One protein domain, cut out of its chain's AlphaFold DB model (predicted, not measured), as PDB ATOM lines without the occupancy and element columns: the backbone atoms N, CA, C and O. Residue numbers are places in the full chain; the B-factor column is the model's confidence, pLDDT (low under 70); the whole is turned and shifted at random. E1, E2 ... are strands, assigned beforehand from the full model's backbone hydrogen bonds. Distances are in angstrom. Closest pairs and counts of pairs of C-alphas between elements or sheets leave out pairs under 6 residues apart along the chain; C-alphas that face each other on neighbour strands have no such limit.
ATOM      1  N   ARG A  19     -42.374  29.189  15.896       93.50
ATOM      2  CA  ARG A  19     -41.092  29.247  15.179       93.50
ATOM      3  C   ARG A  19     -41.034  28.287  14.001       93.50
ATOM      4  O   ARG A  19     -41.602  27.197  14.032       93.50
ATOM      5  N   PHE A  20     -40.315  28.686  12.958       92.00
ATOM      6  CA  PHE A  20     -40.039  27.819  11.815       92.00
ATOM      7  C   PHE A  20     -38.826  26.938  12.116       92.00
ATOM      8  O   PHE A  20     -37.733  27.434  12.376       92.00
ATOM      9  N   GLU A  21     -39.005  25.624  12.039       91.75
ATOM     10  CA  GLU A  21     -37.943  24.634  12.215       91.75
ATOM     11  C   GLU A  21     -37.566  24.010  10.868       91.75
ATOM     12  O   GLU A  21     -38.175  24.281   9.831       91.75
ATOM     13  N   LYS A  22     -36.511  23.188  10.834       89.19
ATOM     14  CA  LYS A  22     -36.096  22.497   9.603       89.19
ATOM     15  C   LYS A  22     -37.228  21.632   9.033       89.19
ATOM     16  O   LYS A  22     -37.446  21.663   7.826       89.19
ATOM     17  N   ASP A  23     -37.948  20.937   9.909       89.62
ATOM     18  CA  ASP A  23     -38.903  19.890   9.533       89.62
ATOM     19  C   ASP A  23     -40.371  20.339   9.609       89.62
ATOM     20  O   ASP A  23     -41.271  19.547   9.333       89.62
ATOM     21  N   GLY A  24     -40.641  21.590   9.994       92.12
ATOM     22  CA  GLY A  24     -42.009  22.060  10.179       92.12
ATOM     23  C   GLY A  24     -42.126  23.428  10.838       92.12
ATOM     24  O   GLY A  24     -41.159  24.182  10.944       92.12
ATOM     25  N   VAL A  25     -43.327  23.725  11.321       93.31
ATOM     26  CA  VAL A  25     -43.607  24.883  12.171       93.31
ATOM     27  C   VAL A  25     -43.901  24.379  13.572       93.31
ATOM     28  O   VAL A  25     -44.800  23.559  13.759       93.31
ATOM     29  N   ARG A  26     -43.169  24.882  14.565       93.81
ATOM     30  CA  ARG A  26     -43.491  24.630  15.966       93.81
ATOM     31  C   ARG A  26     -44.475  25.673  16.478       93.81
ATOM     32  O   ARG A  26     -44.296  26.861  16.217       93.81
ATOM     33  N   VAL A  27     -45.483  25.204  17.205       92.56
ATOM     34  CA  VAL A  27     -46.516  25.994  17.878       92.56
ATOM     35  C   VAL A  27     -46.628  25.484  19.316       92.56
ATOM     36  O   VAL A  27     -47.197  24.423  19.570       92.56
ATOM     37  N   GLY A  28     -46.041  26.211  20.266       89.62
ATOM     38  CA  GLY A  28     -45.842  25.726  21.630       89.62
ATOM     39  C   GLY A  28     -45.066  24.407  21.630       89.62
ATOM     40  O   GLY A  28     -43.955  24.325  21.106       89.62
ATOM     41  N   ASP A  29     -45.676  23.352  22.169       88.88
ATOM     42  CA  ASP A  29     -45.065  22.019  22.233       88.88
ATOM     43  C   ASP A  29     -45.298  21.171  20.967       88.88
ATOM     44  O   ASP A  29     -44.633  20.150  20.774       88.88
ATOM     45  N   ALA A  30     -46.208  21.588  20.081       90.44
ATOM     46  CA  ALA A  30     -46.577  20.838  18.886       90.44
ATOM     47  C   ALA A  30     -45.690  21.198  17.686       90.44
ATOM     48  O   ALA A  30     -45.417  22.369  17.431       90.44
ATOM     49  N   LEU A  31     -45.277  20.191  16.910       92.88
ATOM     50  CA  LEU A  31     -44.581  20.375  15.637       92.88
ATOM     51  C   LEU A  31     -45.511  19.983  14.486       92.88
ATOM     52  O   LEU A  31     -45.806  18.804  14.301       92.88
ATOM     53  N   VAL A  32     -45.938  20.971  13.703       92.69
ATOM     54  CA  VAL A  32     -46.786  20.773  12.525       92.69
ATOM     55  C   VAL A  32     -45.896  20.512  11.317       92.69
ATOM     56  O   VAL A  32     -45.020  21.318  10.998       92.69
ATOM     57  N   GLN A  33     -46.112  19.384  10.640       92.88
ATOM     58  CA  GLN A  33     -45.280  18.921   9.527       92.88
ATOM     59  C   GLN A  33     -46.100  18.678   8.256       92.88
ATOM     60  O   GLN A  33     -47.296  18.393   8.290       92.88
ATOM     61  N   GLY A  34     -45.429  18.749   7.106       87.94
ATOM     62  CA  GLY A  34     -46.034  18.445   5.811       87.94
ATOM     63  C   GLY A  34     -47.095  19.455   5.356       87.94
ATOM     64  O   GLY A  34     -47.098  20.621   5.752       87.94
ATOM     65  N   ALA A  35     -47.973  19.008   4.456       84.81
ATOM     66  CA  ALA A  35     -48.986  19.851   3.815       84.81
ATOM     67  C   ALA A  35     -50.291  19.982   4.620       84.81
ATOM     68  O   ALA A  35     -51.174  20.742   4.224       84.81
ATOM     69  N   VAL A  36     -50.428  19.235   5.718       88.19
ATOM     70  CA  VAL A  36     -51.625  19.277   6.561       88.19
ATOM     71  C   VAL A  36     -51.704  20.640   7.241       88.19
ATOM     72  O   VAL A  36     -50.700  21.166   7.720       88.19
ATOM     73  N   VAL A  37     -52.903  21.219   7.230       90.31
ATOM     74  CA  VAL A  37     -53.202  22.469   7.925       90.31
ATOM     75  C   VAL A  37     -53.860  22.131   9.251       90.31
ATOM     76  O   VAL A  37     -54.875  21.437   9.282       90.31
ATOM     77  N   GLU A  38     -53.302  22.655  10.332       90.88
ATOM     78  CA  GLU A  38     -53.818  22.508  11.684       90.88
ATOM     79  C   GLU A  38     -54.265  23.856  12.238       90.88
ATOM     80  O   GLU A  38     -53.595  24.873  12.058       90.88
ATOM     81  N   LEU A  39     -55.402  23.854  12.933       91.00
ATOM     82  CA  LEU A  39     -55.886  25.004  13.686       91.00
ATOM     83  C   LEU A  39     -55.430  24.864  15.137       91.00
ATOM     84  O   LEU A  39     -55.876  23.960  15.841       91.00
ATOM     85  N   GLN A  40     -54.587  25.784  15.597       83.69
ATOM     86  CA  GLN A  40     -54.108  25.815  16.977       83.69
ATOM     87  C   GLN A  40     -54.236  27.234  17.529       83.69
ATOM     88  O   GLN A  40     -53.727  28.174  16.937       83.69
ATOM     89  N   ASN A  41     -54.929  27.428  18.654       82.31
ATOM     90  CA  ASN A  41     -54.996  28.726  19.350       82.31
ATOM     91  C   ASN A  41     -55.369  29.936  18.454       82.31
ATOM     92  O   ASN A  41     -54.846  31.032  18.633       82.31
ATOM     93  N   GLY A  42     -56.255  29.750  17.467       84.88
ATOM     94  CA  GLY A  42     -56.642  30.825  16.545       84.88
ATOM     95  C   GLY A  42     -55.594  31.166  15.476       84.88
ATOM     96  O   GLY A  42     -55.661  32.252  14.896       84.88
ATOM     97  N   LEU A  43     -54.658  30.252  15.200       91.44
ATOM     98  CA  LEU A  43     -53.743  30.292  14.060       91.44
ATOM     99  C   LEU A  43     -53.886  29.036  13.190       91.44
ATOM    100  O   LEU A  43     -54.161  27.948  13.699       91.44
ATOM    101  N   LEU A  44     -53.682  29.183  11.883       93.75
ATOM    102  CA  LEU A  44     -53.505  28.059  10.968       93.75
ATOM    103  C   LEU A  44     -52.015  27.827  10.770       93.75
ATOM    104  O   LEU A  44     -51.303  28.746  10.368       93.75
ATOM    105  N   ALA A  45     -51.551  26.611  11.019       93.56
ATOM    106  CA  ALA A  45     -50.179  26.202  10.764       93.56
ATOM    107  C   ALA A  45     -50.145  25.051   9.760       93.56
ATOM    108  O   ALA A  45     -51.001  24.173   9.766       93.56
ATOM    109  N   SER A  46     -49.128  25.046   8.912       93.69
ATOM    110  CA  SER A  46     -48.685  23.881   8.150       93.69
ATOM    111  C   SER A  46     -47.173  23.754   8.291       93.69
ATOM    112  O   SER A  46     -46.526  24.667   8.803       93.69
ATOM    113  N   GLY A  47     -46.570  22.686   7.763       92.19
ATOM    114  CA  GLY A  47     -45.117  22.492   7.832       92.19
ATOM    115  C   GLY A  47     -44.273  23.614   7.212       92.19
ATOM    116  O   GLY A  47     -43.065  23.664   7.422       92.19
ATOM    117  N   SER A  48     -44.880  24.531   6.457       93.25
ATOM    118  CA  SER A  48     -44.179  25.645   5.818       93.25
ATOM    119  C   SER A  48     -44.885  26.991   5.934       93.25
ATOM    120  O   SER A  48     -44.386  27.964   5.370       93.25
ATOM    121  N   SER A  49     -46.021  27.099   6.631       94.56
ATOM    122  CA  SER A  49     -46.746  28.370   6.712       94.56
ATOM    123  C   SER A  49     -47.518  28.557   8.006       94.56
ATOM    124  O   SER A  49     -47.934  27.590   8.630       94.56
ATOM    125  N   VAL A  50     -47.717  29.820   8.371       94.88
ATOM    126  CA  VAL A  50     -48.505  30.254   9.522       94.88
ATOM    127  C   VAL A  50     -49.434  31.377   9.092       94.88
ATOM    128  O   VAL A  50     -49.048  32.251   8.319       94.88
ATOM    129  N   GLU A  51     -50.654  31.377   9.603       95.00
ATOM    130  CA  GLU A  51     -51.607  32.464   9.439       95.00
ATOM    131  C   GLU A  51     -52.304  32.749  10.765       95.00
ATOM    132  O   GLU A  51     -52.902  31.860  11.370       95.00
ATOM    133  N   ALA A  52     -52.247  34.002  11.205       91.69
ATOM    134  CA  ALA A  52     -53.013  34.460  12.353       91.69
ATOM    135  C   ALA A  52     -54.477  34.686  11.938       91.69
ATOM    136  O   ALA A  52     -54.739  35.407  10.972       91.69
ATOM    137  N   LEU A  53     -55.438  34.110  12.670       90.62
ATOM    138  CA  LEU A  53     -56.870  34.300  12.395       90.62
ATOM    139  C   LEU A  53     -57.554  35.229  13.398       90.62
ATOM    140  O   LEU A  53     -58.399  36.029  13.005       90.62
ATOM    141  N   VAL A  54     -57.220  35.109  14.686       87.75
ATOM    142  CA  VAL A  54     -57.967  35.782  15.767       87.75
ATOM    143  C   VAL A  54     -57.161  36.905  16.410       87.75
ATOM    144  O   VAL A  54     -57.650  38.023  16.556       87.75
ATOM    145  N   SER A  55     -55.914  36.627  16.778       88.12
ATOM    146  CA  SER A  55     -55.020  37.567  17.453       88.12
ATOM    147  C   SER A  55     -53.673  37.623  16.755       88.12
ATOM    148  O   SER A  55     -53.319  36.719  16.002       88.12
ATOM    149  N   ALA A  56     -52.912  38.686  17.013       91.38
ATOM    150  CA  ALA A  56     -51.536  38.742  16.549       91.38
ATOM    151  C   ALA A  56     -50.708  37.610  17.177       91.38
ATOM    152  O   ALA A  56     -50.929  37.253  18.336       91.38
ATOM    153  N   VAL A  57     -49.772  37.066  16.405       92.75
ATOM    154  CA  VAL A  57     -48.849  36.005  16.824       92.75
ATOM    155  C   VAL A  57     -47.426  36.488  16.619       92.75
ATOM    156  O   VAL A  57     -47.092  36.983  15.543       92.75
ATOM    157  N   ASP A  58     -46.593  36.320  17.637       93.50
ATOM    158  CA  ASP A  58     -45.161  36.553  17.534       93.50
ATOM    159  C   ASP A  58     -44.473  35.287  17.029       93.50
ATOM    160  O   ASP A  58     -44.672  34.195  17.558       93.50
ATOM    161  N   ILE A  59     -43.682  35.442  15.971       93.06
ATOM    162  CA  ILE A  59     -42.937  34.358  15.342       93.06
ATOM    163  C   ILE A  59     -41.449  34.620  15.530       93.06
ATOM    164  O   ILE A  59     -40.921  35.640  15.074       93.06
ATOM    165  N   HIS A  60     -40.758  33.674  16.155       92.00
ATOM    166  CA  HIS A  60     -39.310  33.703  16.302       92.00
ATOM    167  C   HIS A  60     -38.657  33.146  15.036       92.00
ATOM    168  O   HIS A  60     -38.840  31.987  14.662       92.00
ATOM    169  N   VAL A  61     -37.930  34.016  14.338       85.12
ATOM    170  CA  VAL A  61     -37.428  33.762  12.979       85.12
ATOM    171  C   VAL A  61     -35.929  33.447  12.963       85.12
ATOM    172  O   VAL A  61     -35.473  32.649  12.146       85.12
ATOM    173  N   ALA A  62     -35.169  34.089  13.847       75.62
ATOM    174  CA  ALA A  62     -33.734  33.913  14.046       75.62
ATOM    175  C   ALA A  62     -33.367  34.400  15.456       75.62
ATOM    176  O   ALA A  62     -34.200  35.029  16.118       75.62
ATOM    177  N   ASP A  63     -32.136  34.150  15.907       76.06
ATOM    178  CA  ASP A  63     -31.676  34.541  17.244       76.06
ATOM    179  C   ASP A  63     -31.925  36.036  17.511       76.06
ATOM    180  O   ASP A  63     -31.339  36.924  16.888       76.06
ATOM    181  N   GLY A  64     -32.860  36.311  18.426       82.25
ATOM    182  CA  GLY A  64     -33.245  37.663  18.833       82.25
ATOM    183  C   GLY A  64     -34.115  38.444  17.838       82.25
ATOM    184  O   GLY A  64     -34.281  39.650  18.026       82.25
ATOM    185  N   ARG A  65     -34.667  37.808  16.793       90.75
ATOM    186  CA  ARG A  65     -35.541  38.456  15.799       90.75
ATOM    187  C   ARG A  65     -36.966  37.925  15.849       90.75
ATOM    188  O   ARG A  65     -37.206  36.730  15.669       90.75
ATOM    189  N   THR A  66     -37.900  38.853  16.030       94.00
ATOM    190  CA  THR A  66     -39.324  38.556  16.204       94.00
ATOM    191  C   THR A  66     -40.145  39.226  15.114       94.00
ATOM    192  O   THR A  66     -40.040  40.434  14.896       94.00
ATOM    193  N   LEU A  67     -40.981  38.439  14.442       94.94
ATOM    194  CA  LEU A  67     -41.963  38.917  13.482       94.94
ATOM    195  C   LEU A  67     -43.368  38.732  14.053       94.94
ATOM    196  O   LEU A  67     -43.855  37.610  14.155       94.94
ATOM    197  N   THR A  68     -44.033  39.832  14.384       95.44
ATOM    198  CA  THR A  68     -45.439  39.824  14.790       95.44
ATOM    199  C   THR A  68     -46.327  39.804  13.550       95.44
ATOM    200  O   THR A  68     -46.259  40.714  12.722       95.44
ATOM    201  N   VAL A  69     -47.197  38.807  13.427       94.88
ATOM    202  CA  VAL A  69     -48.162  38.662  12.330       94.88
ATOM    203  C   VAL A  69     -49.569  38.922  12.861       94.88
ATOM    204  O   VAL A  69     -50.042  38.211  13.742       94.88
ATOM    205  N   GLU A  70     -50.238  39.958  12.354       94.88
ATOM    206  CA  GLU A  70     -51.626  40.286  12.705       94.88
ATOM    207  C   GLU A  70     -52.640  39.437  11.914       94.88
ATOM    208  O   GLU A  70     -52.306  38.902  10.852       94.88
ATOM    209  N   PRO A  71     -53.898  39.346  12.390       93.44
ATOM    210  CA  PRO A  71     -54.938  38.582  11.716       93.44
ATOM    211  C   PRO A  71     -55.108  38.890  10.224       93.44
ATOM    212  O   PRO A  71     -55.123  40.050   9.801       93.44
ATOM    213  N   GLY A  72     -55.282  37.829   9.433       91.75
ATOM    214  CA  GLY A  72     -55.475  37.888   7.982       91.75
ATOM    215  C   GLY A  72     -54.190  38.089   7.171       91.75
ATOM    216  O   GLY A  72     -54.260  38.255   5.947       91.75
ATOM    217  N   VAL A  73     -53.030  38.054   7.831       94.88
ATOM    218  CA  VAL A  73     -51.717  37.950   7.194       94.88
ATOM    219  C   VAL A  73     -51.199  36.520   7.333       94.88
ATOM    220  O   VAL A  73     -51.169  35.946   8.422       94.88
ATOM    221  N   ARG A  74     -50.756  35.960   6.209       95.38
ATOM    222  CA  ARG A  74     -50.107  34.657   6.117       95.38
ATOM    223  C   ARG A  74     -48.620  34.835   5.862       95.38
ATOM    224  O   ARG A  74     -48.215  35.622   5.009       95.38
ATOM    225  N   ILE A  75     -47.818  34.041   6.549       95.75
ATOM    226  CA  ILE A  75     -46.389  33.886   6.319       95.75
ATOM    227  C   ILE A  75     -46.100  32.463   5.848       95.75
ATOM    228  O   ILE A  75     -46.667  31.497   6.350       95.75
ATOM    229  N   SER A  76     -45.206  32.313   4.881       95.25
ATOM    230  CA  SER A  76     -44.728  31.013   4.411       95.25
ATOM    231  C   SER A  76     -43.223  31.029   4.218       95.25
ATOM    232  O   SER A  76     -42.677  32.030   3.760       95.25
ATOM    233  N   ARG A  77     -42.548  29.923   4.511       91.94
ATOM    234  CA  ARG A  77     -41.117  29.771   4.253       91.94
ATOM    235  C   ARG A  77     -40.848  29.718   2.746       91.94
ATOM    236  O   ARG A  77     -41.556  29.023   2.021       91.94
ATOM    237  N   ALA A  78     -39.823  30.432   2.293       85.19
ATOM    238  CA  ALA A  78     -39.376  30.458   0.901       85.19
ATOM    239  C   ALA A  78     -37.844  30.565   0.854       85.19
ATOM    240  O   ALA A  78     -37.307  31.630   1.128       85.19
ATOM    241  N   ASP A  79     -37.147  29.462   0.569       79.38
ATOM    242  CA  ASP A  79     -35.699  29.397   0.286       79.38
ATOM    243  C   ASP A  79     -34.802  30.292   1.164       79.38
ATOM    244  O   ASP A  79     -34.083  31.173   0.697       79.38
ATOM    245  N   GLY A  80     -34.858  30.075   2.482       79.94
ATOM    246  CA  GLY A  80     -34.063  30.835   3.461       79.94
ATOM    247  C   GLY A  80     -34.629  32.215   3.814       79.94
ATOM    248  O   GLY A  80     -34.049  32.927   4.629       79.94
ATOM    249  N   ARG A  81     -35.779  32.573   3.244       91.44
ATOM    250  CA  ARG A  81     -36.567  33.775   3.525       91.44
ATOM    251  C   ARG A  81     -37.996  33.391   3.911       91.44
ATOM    252  O   ARG A  81     -38.362  32.215   4.009       91.44
ATOM    253  N   TYR A  82     -38.816  34.414   4.095       94.50
ATOM    254  CA  TYR A  82     -40.238  34.311   4.358       94.50
ATOM    255  C   TYR A  82     -41.004  35.103   3.315       94.50
ATOM    256  O   TYR A  82     -40.642  36.218   2.974       94.50
ATOM    257  N   ARG A  83     -42.100  34.548   2.824       96.06
ATOM    258  CA  ARG A  83     -43.062  35.253   1.989       96.06
ATOM    259  C   ARG A  83     -44.260  35.616   2.844       96.06
ATOM    260  O   ARG A  83     -44.870  34.736   3.444       96.06
ATOM    261  N   ILE A  84     -44.599  36.896   2.875       95.88
ATOM    262  CA  ILE A  84     -45.734  37.434   3.621       95.88
ATOM    263  C   ILE A  84     -46.793  37.876   2.623       95.88
ATOM    264  O   ILE A  84     -46.496  38.599   1.676       95.88
ATOM    265  N   ALA A  85     -48.024  37.421   2.815       95.56
ATOM    266  CA  ALA A  85     -49.150  37.692   1.937       95.56
ATOM    267  C   ALA A  85     -50.410  37.992   2.753       95.56
ATOM    268  O   ALA A  85     -50.560  37.533   3.882       95.56
ATOM    269  N   ALA A  86     -51.334  38.733   2.154       93.94
ATOM    270  CA  ALA A  86     -52.669  38.947   2.689       93.94
ATOM    271  C   ALA A  86     -53.716  38.335   1.763       93.94
ATOM    272  O   ALA A  86     -53.532  38.264   0.542       93.94
ATOM    273  N   HIS A  87     -54.840  37.929   2.345       86.69
ATOM    274  CA  HIS A  87     -55.977  37.445   1.571       86.69
ATOM    275  C   HIS A  87     -56.595  38.553   0.720       86.69
ATOM    276  O   HIS A  87     -56.604  39.726   1.098       86.69
ATOM    277  N   GLN A  88     -57.143  38.156  -0.430       83.69
ATOM    278  CA  GLN A  88     -57.931  39.021  -1.320       83.69
ATOM    279  C   GLN A  88     -57.188  40.275  -1.821       83.69
ATOM    280  O   GLN A  88     -57.811  41.282  -2.138       83.69
ATOM    281  N   GLY A  89     -55.851  40.237  -1.884       78.81
ATOM    282  CA  GLY A  89     -55.051  41.361  -2.389       78.81
ATOM    283  C   GLY A  89     -55.082  42.603  -1.494       78.81
ATOM    284  O   GLY A  89     -54.770  43.700  -1.954       78.81
ATOM    285  N   ARG A  90     -55.465  42.454  -0.218       90.44
ATOM    286  CA  ARG A  90     -55.419  43.554   0.751       90.44
ATOM    287  C   ARG A  90     -53.988  44.062   0.911       90.44
ATOM    288  O   ARG A  90     -53.030  43.289   0.877       90.44
ATOM    289  N   ARG A  91     -53.850  45.371   1.128       94.12
ATOM    290  CA  ARG A  91     -52.544  45.983   1.369       94.12
ATOM    291  C   ARG A  91     -52.003  45.544   2.723       94.12
ATOM    292  O   ARG A  91     -52.715  45.557   3.730       94.12
ATOM    293  N   ILE A  92     -50.737  45.157   2.723       95.69
ATOM    294  CA  ILE A  92     -50.004  44.710   3.900       95.69
ATOM    295  C   ILE A  92     -49.284  45.921   4.468       95.69
ATOM    296  O   ILE A  92     -48.503  46.570   3.774       95.69
ATOM    297  N   ARG A  93     -49.558  46.224   5.728       95.81
ATOM    298  CA  ARG A  93     -48.836  47.184   6.547       95.81
ATOM    299  C   ARG A  93     -47.670  46.478   7.220       95.81
ATOM    300  O   ARG A  93     -47.855  45.463   7.883       95.81
ATOM    301  N   PHE A  94     -46.501  47.078   7.141       95.81
ATOM    302  CA  PHE A  94     -45.332  46.665   7.889       95.81
ATOM    303  C   PHE A  94     -44.890  47.813   8.782       95.81
ATOM    304  O   PHE A  94     -44.652  48.915   8.291       95.81
ATOM    305  N   ALA A  95     -44.794  47.562  10.080       94.75
ATOM    306  CA  ALA A  95     -44.324  48.521  11.065       94.75
ATOM    307  C   ALA A  95     -43.024  48.016  11.694       94.75
ATOM    308  O   ALA A  95     -42.959  46.887  12.182       94.75
ATOM    309  N   GLY A  96     -42.002  48.864  11.672       91.06
ATOM    310  CA  GLY A  96     -40.723  48.659  12.345       91.06
ATOM    311  C   GLY A  96     -40.302  49.923  13.094       91.06
ATOM    312  O   GLY A  96     -41.081  50.867  13.226       91.06
ATOM    313  N   THR A  97     -39.056  49.952  13.564       88.56
ATOM    314  CA  THR A  97     -38.514  51.047  14.391       88.56
ATOM    315  C   THR A  97     -38.584  52.414  13.704       88.56
ATOM    316  O   THR A  97     -38.912  53.410  14.338       88.56
ATOM    317  N   GLU A  98     -38.305  52.464  12.400       84.38
ATOM    318  CA  GLU A  98     -38.242  53.713  11.621       84.38
ATOM    319  C   GLU A  98     -39.595  54.159  11.053       84.38
ATOM    320  O   GLU A  98     -39.689  55.199  10.404       84.38
ATOM    321  N   GLY A  99     -40.655  53.388  11.295       85.88
ATOM    322  CA  GLY A  99     -42.006  53.747  10.894       85.88
ATOM    323  C   GLY A  99     -42.740  52.635  10.162       85.88
ATOM    324  O   GLY A  99     -42.501  51.443  10.360       85.88
ATOM    325  N   THR A 100     -43.709  53.049   9.349       91.69
ATOM    326  CA  THR A 100     -44.646  52.154   8.672       91.69
ATOM    327  C   THR A 100     -44.507  52.268   7.160       91.69
ATOM    328  O   THR A 100     -44.412  53.368   6.620       91.69
ATOM    329  N   PHE A 101     -44.556  51.136   6.463       91.00
ATOM    330  CA  PHE A 101     -44.693  51.098   5.012       91.00
ATOM    331  C   PHE A 101     -45.783  50.108   4.590       91.00
ATOM    332  O   PHE A 101     -46.210  49.259   5.371       91.00
ATOM    333  N   PHE A 102     -46.240  50.227   3.344       93.88
ATOM    334  CA  PHE A 102     -47.333  49.424   2.808       93.88
ATOM    335  C   PHE A 102     -46.933  48.737   1.506       93.88
ATOM    336  O   PHE A 102     -46.287  49.352   0.658       93.88
ATOM    337  N   ALA A 103     -47.380  47.497   1.323       93.69
ATOM    338  CA  ALA A 103     -47.205  46.729   0.098       93.69
ATOM    339  C   ALA A 103     -48.553  46.246  -0.448       93.69
ATOM    340  O   ALA A 103     -49.444  45.879   0.314       93.69
ATOM    341  N   SER A 104     -48.699  46.229  -1.773       90.38
ATOM    342  CA  SER A 104     -49.956  45.866  -2.453       90.38
ATOM    343  C   SER A 104     -50.034  44.396  -2.878       90.38
ATOM    344  O   SER A 104     -50.928  44.020  -3.628       90.38
ATOM    345  N   GLY A 105     -49.101  43.558  -2.432       91.44
ATOM    346  CA  GLY A 105     -49.043  42.146  -2.794       91.44
ATOM    347  C   GLY A 105     -48.092  41.368  -1.890       91.44
ATOM    348  O   GLY A 105     -47.582  41.934  -0.921       91.44
ATOM    349  N   PRO A 106     -47.858  40.078  -2.187       94.38
ATOM    350  CA  PRO A 106     -46.929  39.266  -1.423       94.38
ATOM    351  C   PRO A 106     -45.525  39.871  -1.430       94.38
ATOM    352  O   PRO A 106     -45.039  40.273  -2.486       94.38
ATOM    353  N   VAL A 107     -44.870  39.889  -0.274       95.56
ATOM    354  CA  VAL A 107     -43.527  40.454  -0.113       95.56
ATOM    355  C   VAL A 107     -42.601  39.429   0.512       95.56
ATOM    356  O   VAL A 107     -42.990  38.711   1.434       95.56
ATOM    357  N   GLU A 108     -41.373  39.364   0.015       96.25
ATOM    358  CA  GLU A 108     -40.318  38.585   0.649       96.25
ATOM    359  C   GLU A 108     -39.687  39.355   1.804       96.25
ATOM    360  O   GLU A 108     -39.416  40.551   1.703       96.25
ATOM    361  N   VAL A 109     -39.445  38.647   2.898       95.06
ATOM    362  CA  VAL A 109     -38.886  39.160   4.138       95.06
ATOM    363  C   VAL A 109     -37.771  38.247   4.610       95.06
ATOM    364  O   VAL A 109     -37.933  37.027   4.642       95.06
ATOM    365  N   ALA A 110     -36.647  38.825   5.017       94.12
ATOM    366  CA  ALA A 110     -35.585  38.088   5.685       94.12
ATOM    367  C   ALA A 110     -35.040  38.879   6.875       94.12
ATOM    368  O   ALA A 110     -34.959  40.105   6.847       94.12
ATOM    369  N   ALA A 111     -34.665  38.163   7.930       92.62
ATOM    370  CA  ALA A 111     -33.913  38.749   9.028       92.62
ATOM    371  C   ALA A 111     -32.454  38.960   8.593       92.62
ATOM    372  O   ALA A 111     -31.867  38.102   7.932       92.62
ATOM    373  N   THR A 112     -31.864  40.088   8.979       91.50
ATOM    374  CA  THR A 112     -30.447  40.403   8.757       91.50
ATOM    375  C   THR A 112     -29.767  40.750  10.081       91.50
ATOM    376  O   THR A 112     -30.422  40.917  11.111       91.50
ATOM    377  N   ALA A 113     -28.437  40.881  10.069       88.88
ATOM    378  CA  ALA A 113     -27.685  41.295  11.255       88.88
ATOM    379  C   ALA A 113     -28.143  42.668  11.789       88.88
ATOM    380  O   ALA A 113     -28.208  42.878  12.998       88.88
ATOM    381  N   GLU A 114     -28.524  43.579  10.892       88.31
ATOM    382  CA  GLU A 114     -28.904  44.960  11.213       88.31
ATOM    383  C   GLU A 114     -30.415  45.113  11.454       88.31
ATOM    384  O   GLU A 114     -30.863  45.995  12.190       88.31
ATOM    385  N   GLY A 115     -31.238  44.225  10.900       92.50
ATOM    386  CA  GLY A 115     -32.648  44.532  10.711       92.50
ATOM    387  C   GLY A 115     -33.449  43.434  10.030       92.50
ATOM    388  O   GLY A 115     -33.273  42.238  10.262       92.50
ATOM    389  N   TRP A 116     -34.338  43.899   9.170       93.94
ATOM    390  CA  TRP A 116     -35.205  43.124   8.312       93.94
ATOM    391  C   TRP A 116     -35.090  43.663   6.898       93.94
ATOM    392  O   TRP A 116     -35.226  44.865   6.682       93.94
ATOM    393  N   THR A 117     -34.887  42.791   5.923       94.19
ATOM    394  CA  THR A 117     -35.177  43.134   4.533       94.19
ATOM    395  C   THR A 117     -36.646  42.853   4.275       94.19
ATOM    396  O   THR A 117     -37.142  41.791   4.641       94.19
ATOM    397  N   VAL A 118     -37.355  43.800   3.664       94.25
ATOM    398  CA  VAL A 118     -38.723  43.607   3.186       94.25
ATOM    399  C   VAL A 118     -38.838  44.118   1.757       94.25
ATOM    400  O   VAL A 118     -38.844  45.325   1.503       94.25
ATOM    401  N   GLY A 119     -38.901  43.186   0.809       92.50
ATOM    402  CA  GLY A 119     -38.691  43.481  -0.603       92.50
ATOM    403  C   GLY A 119     -37.321  44.132  -0.796       92.50
ATOM    404  O   GLY A 119     -36.299  43.573  -0.411       92.50
ATOM    405  N   GLU A 120     -37.314  45.342  -1.346       91.25
ATOM    406  CA  GLU A 120     -36.097  46.125  -1.597       91.25
ATOM    407  C   GLU A 120     -35.700  47.035  -0.421       91.25
ATOM    408  O   GLU A 120     -34.698  47.743  -0.491       91.25
ATOM    409  N   ARG A 121     -36.490  47.063   0.659       91.69
ATOM    410  CA  ARG A 121     -36.262  47.956   1.803       91.69
ATOM    411  C   ARG A 121     -35.537  47.242   2.928       91.69
ATOM    412  O   ARG A 121     -35.805  46.075   3.193       91.69
ATOM    413  N   VAL A 122     -34.694  47.977   3.643       92.75
ATOM    414  CA  VAL A 122     -34.091  47.535   4.903       92.75
ATOM    415  C   VAL A 122     -34.737  48.322   6.035       92.75
ATOM    416  O   VAL A 122     -34.815  49.543   5.964       92.75
ATOM    417  N   LEU A 123     -35.218  47.620   7.056       92.06
ATOM    418  CA  LEU A 123     -35.751  48.196   8.283       92.06
ATOM    419  C   LEU A 123     -34.879  47.776   9.466       92.06
ATOM    420  O   LEU A 123     -34.759  46.574   9.712       92.06
ATOM    421  N   PRO A 124     -34.298  48.702  10.237       92.12
ATOM    422  CA  PRO A 124     -33.471  48.335  11.376       92.12
ATOM    423  C   PRO A 124     -34.302  47.908  12.592       92.12
ATOM    424  O   PRO A 124     -35.474  48.267  12.764       92.12
ATOM    425  N   GLY A 125     -33.637  47.186  13.493       91.50
ATOM    426  CA  GLY A 125     -34.195  46.779  14.783       91.50
ATOM    427  C   GLY A 125     -34.747  45.355  14.806       91.50
ATOM    428  O   GLY A 125     -35.009  44.741  13.775       91.50
ATOM    429  N   SER A 126     -34.876  44.806  16.013       92.69
ATOM    430  CA  SER A 126     -35.105  43.375  16.260       92.69
ATOM    431  C   SER A 126     -36.528  42.888  15.990       92.69
ATOM    432  O   SER A 126     -36.729  41.690  15.788       92.69
ATOM    433  N   ALA A 127     -37.497  43.798  15.939       94.25
ATOM    434  CA  ALA A 127     -38.908  43.480  15.783       94.25
ATOM    435  C   ALA A 127     -39.468  44.044  14.474       94.25
ATOM    436  O   ALA A 127     -39.212  45.196  14.117       94.25
ATOM    437  N   LEU A 128     -40.270  43.234  13.791       96.06
ATOM    438  CA  LEU A 128     -41.064  43.638  12.636       96.06
ATOM    439  C   LEU A 128     -42.511  43.227  12.877       96.06
ATOM    440  O   LEU A 128     -42.774  42.135  13.368       96.06
ATOM    441  N   ARG A 129     -43.463  44.082  12.512       96.44
ATOM    442  CA  ARG A 129     -44.890  43.783  12.621       96.44
ATOM    443  C   ARG A 129     -45.553  43.860  11.259       96.44
ATOM    444  O   ARG A 129     -45.586  44.929  10.660       96.44
ATOM    445  N   ALA A 130     -46.099  42.745  10.792       96.50
ATOM    446  CA  ALA A 130     -46.880  42.659   9.569       96.50
ATOM    447  C   ALA A 130     -48.370  42.584   9.913       96.50
ATOM    448  O   ALA A 130     -48.797  41.756  10.713       96.50
ATOM    449  N   GLY A 131     -49.170  43.436   9.293       95.38
ATOM    450  CA  GLY A 131     -50.614  43.450   9.449       95.38
ATOM    451  C   GLY A 131     -51.305  43.956   8.203       95.38
ATOM    452  O   GLY A 131     -50.670  44.214   7.186       95.38
ATOM    453  N   LEU A 132     -52.618  44.103   8.265       94.19
ATOM    454  CA  LEU A 132     -53.377  44.671   7.157       94.19
ATOM    455  C   LEU A 132     -53.434  46.188   7.305       94.19
ATOM    456  O   LEU A 132     -53.421  46.719   8.419       94.19
ATOM    457  N   GLU A 133     -53.503  46.894   6.179       91.44
ATOM    458  CA  GLU A 133     -53.935  48.285   6.195       91.44
ATOM    459  C   GLU A 133     -55.324  48.331   6.839       91.44
ATOM    460  O   GLU A 133     -56.280  47.706   6.358       91.44
TER     461      GLU A 133
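This is residues 19 to 133 of the 195 residues of an uncharacterized protein of Planctomycetes bacterium (UniProt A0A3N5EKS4). Two strongly twisted sheets lie face to face, their strands crossed, as a sandwich: eight strands in one layer, five in the other. The small hairpin E1 and E2 covers the E3 E4 E5 end of the larger sheet. The 115 printed residues hold no named helix and fifteen strands, E1 to E15 in order, all strand in class; the larger sheet runs E3 E4 E5 E8 E9 E12 E13 E14, antiparallel, and the smaller E6 E7 E15 E10 E11, mixed. The whole is compact, with a radius of gyration of the C-alphas of 13.1 A, and rounded, spanning 35 by 31 by 23 A.

E1, residues 25 to 27, and E2, residues 30 to 32, form a hairpin, with N 27 and O 30 2.8 A apart. E3, residues 38 to 40, E4, 43 to 46, and E5, 49 to 52, form a meander, each strand the antiparallel neighbour of the one before; N 38 and O 45 are 2.8 A apart, N 44 and O 51 2.8 A. The closest C-alphas of E2 and E4 are those of Val 32 and Ser 46, 5.7 A apart. E6, residues 57 to 62, and E7, 65 to 69, form a hairpin, with N 59 and O 67 2.8 A apart. E8, residues 73 to 78, is antiparallel to E5, with N 50 and O 75 2.8 A apart, and forms a hairpin with E9, 81 to 86, with N 83 and O 76 2.7 A apart. E10, residues 92 to 96, and E11, 99 to 103, form a hairpin, with N 94 and O 101 2.8 A apart. E12, residues 107 to 111, E13, 115 to 118, and E14, 121 to 124, form a second meander; N 117 and O 110 are 2.8 A apart, N 116 and O 123 2.8 A. E12 is antiparallel to E9, with N 109 and O 82 2.7 A apart. E15, residues 127 to 132, is parallel to E7, with N 68 and O 128 2.8 A apart, and antiparallel to E10, with N 93 and O 131 2.7 A apart. The two larger sheets form a sandwich, two sheets face to face, their strands at 51 degrees.

E1 begins at C-alpha 25, (-43.607, 24.883, 12.171), and E15 ends at C-alpha 132, (-53.377, 44.671, 7.157). From first to last C-alpha, E9 and E15 each measure 16.9 A, E8 15.7 A and E6 15.5 A.

The C-alphas farthest apart, of Val 36 and Glu 98, are 37.3 A apart. The printed part has no cut, its links are tight, and no printed residue is under 70 in pLDDT.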